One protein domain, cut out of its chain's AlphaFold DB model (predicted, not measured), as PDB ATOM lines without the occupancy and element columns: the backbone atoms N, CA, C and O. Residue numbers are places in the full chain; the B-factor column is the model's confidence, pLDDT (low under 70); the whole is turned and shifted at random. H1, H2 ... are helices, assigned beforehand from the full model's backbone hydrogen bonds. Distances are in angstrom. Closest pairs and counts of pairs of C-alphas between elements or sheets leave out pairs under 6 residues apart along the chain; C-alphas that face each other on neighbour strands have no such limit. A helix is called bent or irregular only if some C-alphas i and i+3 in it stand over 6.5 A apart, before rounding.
ATOM      1  N   ASN A   6     -46.090  -7.406  45.142       94.38
ATOM      2  CA  ASN A   6     -44.974  -8.349  45.222       94.38
ATOM      3  C   ASN A   6     -45.331  -9.734  44.669       94.38
ATOM      4  O   ASN A   6     -44.483 -10.373  44.052       94.38
ATOM      5  N   GLN A   7     -46.570 -10.200  44.856       93.19
ATOM      6  CA  GLN A   7     -47.026 -11.461  44.266       93.19
ATOM      7  C   GLN A   7     -47.099 -11.364  42.740       93.19
ATOM      8  O   GLN A   7     -46.645 -12.276  42.060       93.19
ATOM      9  N   LEU A   8     -47.585 -10.242  42.202       93.88
ATOM     10  CA  LEU A   8     -47.636 -10.017  40.754       93.88
ATOM     11  C   LEU A   8     -46.240  -9.926  40.131       93.88
ATOM     12  O   LEU A   8     -45.978 -10.561  39.114       93.88
ATOM     13  N   VAL A   9     -45.330  -9.176  40.758       93.50
ATOM     14  CA  VAL A   9     -43.934  -9.073  40.308       93.50
ATOM     15  C   VAL A   9     -43.266 -10.448  40.326       93.50
ATOM     16  O   VAL A   9     -42.599 -10.814  39.362       93.50
ATOM     17  N   ARG A  10     -43.475 -11.233  41.388       90.44
ATOM     18  CA  ARG A  10     -42.912 -12.581  41.498       90.44
ATOM     19  C   ARG A  10     -43.423 -13.512  40.402       90.44
ATOM     20  O   ARG A  10     -42.616 -14.149  39.740       90.44
ATOM     21  N   GLU A  11     -44.731 -13.569  40.191       89.62
ATOM     22  CA  GLU A  11     -45.331 -14.424  39.161       89.62
ATOM     23  C   GLU A  11     -44.874 -14.034  37.754       89.62
ATOM     24  O   GLU A  11     -44.591 -14.902  36.931       89.62
ATOM     25  N   TYR A  12     -44.743 -12.733  37.486       89.06
ATOM     26  CA  TYR A  12     -44.239 -12.243  36.207       89.06
ATOM     27  C   TYR A  12     -42.778 -12.645  35.973       89.06
ATOM     28  O   TYR A  12     -42.431 -13.091  34.880       89.06
ATOM     29  N   LEU A  13     -41.930 -12.548  37.001       89.19
ATOM     30  CA  LEU A  13     -40.541 -13.006  36.928       89.19
ATOM     31  C   LEU A  13     -40.443 -14.530  36.778       89.19
ATOM     32  O   LEU A  13     -39.613 -14.998  36.007       89.19
ATOM     33  N   GLU A  14     -41.297 -15.303  37.451       86.56
ATOM     34  CA  GLU A  14     -41.360 -16.765  37.307       86.56
ATOM     35  C   GLU A  14     -41.829 -17.185  35.904       86.56
ATOM     36  O   GLU A  14     -41.325 -18.161  35.348       86.56
ATOM     37  N   GLN A  15     -42.746 -16.428  35.295       84.19
ATOM     38  CA  GLN A  15     -43.180 -16.649  33.916       84.19
ATOM     39  C   GLN A  15     -42.089 -16.266  32.900       84.19
ATOM     40  O   GLN A  15     -41.891 -16.991  31.928       84.19
ATOM     41  N   LEU A  16     -41.378 -15.154  33.124       81.69
ATOM     42  CA  LEU A  16     -40.296 -14.667  32.256       81.69
ATOM     43  C   LEU A  16     -39.047 -15.542  32.305       81.69
ATOM     44  O   LEU A  16     -38.474 -15.852  31.266       81.69
ATOM     45  N   ALA A  17     -38.612 -15.912  33.509       81.00
ATOM     46  CA  ALA A  17     -37.469 -16.798  33.690       81.00
ATOM     47  C   ALA A  17     -37.761 -18.202  33.142       81.00
ATOM     48  O   ALA A  17     -36.836 -18.954  32.838       81.00
ATOM     49  N   GLY A  18     -39.049 -18.538  33.007       68.94
ATOM     50  CA  GLY A  18     -39.511 -19.884  32.744       68.94
ATOM     51  C   GLY A  18     -39.186 -20.807  33.917       68.94
ATOM     52  O   GLY A  18     -38.251 -20.605  34.693       68.94
ATOM     53  N   LYS A  19     -39.929 -21.906  34.032       65.56
ATOM     54  CA  LYS A  19     -39.373 -23.081  34.702       65.56
ATOM     55  C   LYS A  19     -38.366 -23.672  33.730       65.56
ATOM     56  O   LYS A  19     -38.734 -24.523  32.928       65.56
ATOM     57  N   SER A  20     -37.132 -23.171  33.742       67.00
ATOM     58  CA  SER A  20     -36.032 -23.847  33.064       67.00
ATOM     59  C   SER A  20     -35.909 -25.222  33.713       67.00
ATOM     60  O   SER A  20     -35.387 -25.350  34.826       67.00
ATOM     61  N   ASP A  21     -36.489 -26.237  33.077       80.56
ATOM     62  CA  ASP A  21     -36.353 -27.606  33.530       80.56
ATOM     63  C   ASP A  21     -34.913 -28.014  33.248       80.56
ATOM     64  O   ASP A  21     -34.522 -28.324  32.121       80.56
ATOM     65  N   ARG A  22     -34.092 -27.919  34.293       82.38
ATOM     66  CA  ARG A  22     -32.673 -28.251  34.242       82.38
ATOM     67  C   ARG A  22     -32.457 -29.636  33.637       82.38
ATOM     68  O   ARG A  22     -31.509 -29.811  32.878       82.38
ATOM     69  N   GLU A  23     -33.327 -30.594  33.949       87.69
ATOM     70  CA  GLU A  23     -33.205 -31.960  33.446       87.69
ATOM     71  C   GLU A  23     -33.525 -32.023  31.947       87.69
ATOM     72  O   GLU A  23     -32.808 -32.687  31.197       87.69
ATOM     73  N   ALA A  24     -34.515 -31.254  31.479       86.31
ATOM     74  CA  ALA A  24     -34.806 -31.120  30.050       86.31
ATOM     75  C   ALA A  24     -33.624 -30.511  29.276       86.31
ATOM     76  O   ALA A  24     -33.243 -31.032  28.229       86.31
ATOM     77  N   HIS A  25     -32.986 -29.469  29.817       87.25
ATOM     78  CA  HIS A  25     -31.804 -28.859  29.197       87.25
ATOM     79  C   HIS A  25     -30.599 -29.808  29.151       87.25
ATOM     80  O   HIS A  25     -29.865 -29.833  28.163       87.25
ATOM     81  N   ILE A  26     -30.382 -30.607  30.201       90.94
ATOM     82  CA  ILE A  26     -29.310 -31.613  30.225       90.94
ATOM     83  C   ILE A  26     -29.578 -32.712  29.189       90.94
ATOM     84  O   ILE A  26     -28.658 -33.118  28.475       90.94
ATOM     85  N   ALA A  27     -30.825 -33.177  29.077       93.06
ATOM     86  CA  ALA A  27     -31.214 -34.177  28.088       93.06
ATOM     87  C   ALA A  27     -31.010 -33.665  26.652       93.06
ATOM     88  O   ALA A  27     -30.393 -34.354  25.835       93.06
ATOM     89  N   GLU A  28     -31.454 -32.436  26.369       90.31
ATOM     90  CA  GLU A  28     -31.265 -31.764  25.079       90.31
ATOM     91  C   GLU A  28     -29.777 -31.615  24.732       90.31
ATOM     92  O   GLU A  28     -29.352 -31.975  23.633       90.31
ATOM     93  N   LEU A  29     -28.956 -31.164  25.685       89.50
ATOM     94  CA  LEU A  29     -27.511 -31.058  25.496       89.50
ATOM     95  C   LEU A  29     -26.876 -32.418  25.166       89.50
ATOM     96  O   LEU A  29     -25.994 -32.498  24.307       89.50
ATOM     97  N   GLY A  30     -27.320 -33.492  25.825       91.94
ATOM     98  CA  GLY A  30     -26.853 -34.851  25.558       91.94
ATOM     99  C   GLY A  30     -27.176 -35.320  24.137       91.94
ATOM    100  O   GLY A  30     -26.303 -35.872  23.465       91.94
ATOM    101  N   GLU A  31     -28.396 -35.065  23.661       93.00
ATOM    102  CA  GLU A  31     -28.805 -35.352  22.279       93.00
ATOM    103  C   GLU A  31     -27.986 -34.549  21.263       93.00
ATOM    104  O   GLU A  31     -27.422 -35.115  20.326       93.00
ATOM    105  N   LEU A  32     -27.844 -33.237  21.471       89.69
ATOM    106  CA  LEU A  32     -27.056 -32.370  20.592       89.69
ATOM    107  C   LEU A  32     -25.587 -32.795  20.532       89.69
ATOM    108  O   LEU A  32     -24.989 -32.787  19.458       89.69
ATOM    109  N   THR A  33     -25.015 -33.212  21.662       86.56
ATOM    110  CA  THR A  33     -23.632 -33.705  21.731       86.56
ATOM    111  C   THR A  33     -23.462 -35.029  20.988       86.56
ATOM    112  O   THR A  33     -22.442 -35.232  20.339       86.56
ATOM    113  N   ARG A  34     -24.452 -35.931  21.042       88.81
ATOM    114  CA  ARG A  34     -24.424 -37.186  20.270       88.81
ATOM    115  C   ARG A  34     -24.541 -36.945  18.767       88.81
ATOM    116  O   ARG A  34     -23.891 -37.635  17.988       88.81
ATOM    117  N   ASN A  35     -25.367 -35.977  18.374       89.69
ATOM    118  CA  ASN A  35     -25.702 -35.718  16.973       89.69
ATOM    119  C   ASN A  35     -24.769 -34.703  16.292       89.69
ATOM    120  O   ASN A  35     -24.839 -34.521  15.077       89.69
ATOM    121  N   SER A  36     -23.895 -34.033  17.047       82.56
ATOM    122  CA  SER A  36     -22.939 -33.058  16.529       82.56
ATOM    123  C   SER A  36     -21.502 -33.534  16.711       82.56
ATOM    124  O   SER A  36     -21.113 -34.025  17.763       82.56
ATOM    125  N   THR A  37     -20.667 -33.311  15.699       78.25
ATOM    126  CA  THR A  37     -19.217 -33.539  15.768       78.25
ATOM    127  C   THR A  37     -18.456 -32.386  16.430       78.25
ATOM    128  O   THR A  37     -17.243 -32.482  16.613       78.25
ATOM    129  N   GLY A  38     -19.153 -31.309  16.817       76.06
ATOM    130  CA  GLY A  38     -18.540 -30.078  17.306       76.06
ATOM    131  C   GLY A  38     -17.721 -29.366  16.220       76.06
ATOM    132  O   GLY A  38     -17.210 -29.968  15.280       76.06
ATOM    133  N   ASN A  39     -17.576 -28.047  16.321       77.69
ATOM    134  CA  ASN A  39     -16.687 -27.295  15.434       77.69
ATOM    135  C   ASN A  39     -15.872 -26.295  16.244       77.69
ATOM    136  O   ASN A  39     -16.038 -25.083  16.124       77.69
ATOM    137  N   SER A  40     -14.985 -26.817  17.093       76.38
ATOM    138  CA  SER A  40     -14.072 -25.974  17.863       76.38
ATOM    139  C   SER A  40     -13.012 -25.307  16.983       76.38
ATOM    140  O   SER A  40     -12.297 -24.446  17.472       76.38
ATOM    141  N   ARG A  41     -12.874 -25.676  15.697       80.94
ATOM    142  CA  ARG A  41     -11.814 -25.184  14.791       80.94
ATOM    143  C   ARG A  41     -10.407 -25.284  15.400       80.94
ATOM    144  O   ARG A  41      -9.555 -24.437  15.157       80.94
ATOM    145  N   GLY A  42     -10.171 -26.311  16.218       79.94
ATOM    146  CA  GLY A  42      -8.909 -26.493  16.937       79.94
ATOM    147  C   GLY A  42      -8.767 -25.646  18.207       79.94
ATOM    148  O   GLY A  42      -7.746 -25.764  18.881       79.94
ATOM    149  N   TRP A  43      -9.778 -24.850  18.567       79.56
ATOM    150  CA  TRP A  43      -9.831 -24.136  19.837       79.56
ATOM    151  C   TRP A  43      -9.828 -25.130  20.997       79.56
ATOM    152  O   TRP A  43     -10.576 -26.114  21.020       79.56
ATOM    153  N   LYS A  44      -8.952 -24.860  21.957       77.75
ATOM    154  CA  LYS A  44      -8.800 -25.605  23.200       77.75
ATOM    155  C   LYS A  44      -8.853 -24.597  24.330       77.75
ATOM    156  O   LYS A  44      -8.369 -23.481  24.176       77.75
ATOM    157  N   PHE A  45      -9.409 -25.014  25.461       78.62
ATOM    158  CA  PHE A  45      -9.429 -24.186  26.656       78.62
ATOM    159  C   PHE A  45      -8.006 -23.727  27.005       78.62
ATOM    160  O   PHE A  45      -7.135 -24.554  27.285       78.62
ATOM    161  N   ASN A  46      -7.793 -22.415  26.998       81.69
ATOM    162  CA  ASN A  46      -6.581 -21.772  27.476       81.69
ATOM    163  C   ASN A  46      -6.961 -20.856  28.642       81.69
ATOM    164  O   ASN A  46      -7.674 -19.870  28.473       81.69
ATOM    165  N   ARG A  47      -6.501 -21.203  29.846       78.31
ATOM    166  CA  ARG A  47      -6.793 -20.440  31.066       78.31
ATOM    167  C   ARG A  47      -6.275 -19.004  30.979       78.31
ATOM    168  O   ARG A  47      -6.933 -18.100  31.486       78.31
ATOM    169  N   GLU A  48      -5.134 -18.806  30.332       81.44
ATOM    170  CA  GLU A  48      -4.499 -17.495  30.214       81.44
ATOM    171  C   GLU A  48      -5.301 -16.563  29.290       81.44
ATOM    172  O   GLU A  48      -5.452 -15.389  29.610       81.44
ATOM    173  N   GLU A  49      -5.933 -17.089  28.226       75.50
ATOM    174  CA  GLU A  49      -6.826 -16.307  27.341       75.50
ATOM    175  C   GLU A  49      -8.022 -15.702  28.091       75.50
ATOM    176  O   GLU A  49      -8.479 -14.611  27.765       75.50
ATOM    177  N   ILE A  50      -8.544 -16.397  29.105       77.00
ATOM    178  CA  ILE A  50      -9.748 -15.978  29.845       77.00
ATOM    179  C   ILE A  50      -9.421 -14.903  30.892       77.00
ATOM    180  O   ILE A  50     -10.294 -14.135  31.302       77.00
ATOM    181  N   HIS A  51      -8.169 -14.847  31.340       75.44
ATOM    182  CA  HIS A  51      -7.706 -13.905  32.356       75.44
ATOM    183  C   HIS A  51      -6.926 -12.721  31.779       75.44
ATOM    184  O   HIS A  51      -6.526 -11.836  32.543       75.44
TER     185      HIS A  51
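This is residues 6 to 51 of the 54 residues of the protein "MerR family transcriptional regulator" of Acidobacteria bacterium (UniProt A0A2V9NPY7). The longest helix, H2, and the helix before it, H1, follow one another as two steps of a staggered line, running nearly the same direction, and beyond H2 the chain turns off in a long, bare link to the short helix H3, giving an open hook. H1 and H2 make the long arm of the hook, while residues 36 to 46 and H3 make the shorter arm; there is no packed core. The printed part has 46 residues with three named helices, in the order H1, H2, H3, and no named strand; its class is all helix. It is extended, with a radius of gyration of the C-alphas of 17.8 A, and flat in outline, its C-alphas spanning 49 by 32 by 13 A.

H2, residues 22 to 35, is the longest helix, with 14 residues and 20.1 A from first to last C-alpha. It begins at C-alpha 22, at (-32.673, -28.251, 34.242), and ends at C-alpha 35, at (-25.702, -35.718, 16.973). Before it, H1, residues 6 to 17, measures 16.1 A from first to last C-alpha and begins at C-alpha 6, at (-44.974, -8.349, 45.222). After H2 comes H3, residues 47 to 51, which measures 6.7 A and ends at C-alpha 51, at (-7.706, -13.905, 32.356).

H2 touches no helix. H1 and H2 are apart, with no C-alpha of the one within 8 A of the other, and a tight link of 4 residues, 18 to 21, joins them. H2 and H3 are apart by the same measure, and the link between them is long, with 11 residues, 36 to 46. H1 and H3 are apart as well. Residues 6 to 51 stand free: no C-alpha there has another C-alpha 8 or more residues away along the chain within 10 A. In H1, H2 and H3 every pair of O of residue i and N of residue i+4 is within hydrogen-bond range. No helix is bent or irregular.

The two C-alphas farthest apart are those of Asn 6, in H1, and Gly 42, in the long link from H2 to H3, at 49.3 A. The first and last printed C-alphas, those of Asn 6 and His 51, are 39.8 A apart. The printed part has no cut; it runs from residue 6 to residue 51 of a full chain of 54 residues. The mean pLDDT of the printed part is 83.8, and residues 18 to 20, in the link from H1 to H2, are under 70. The mean pLDDT is 89 in H1, 89 in H2 and 78 in H3.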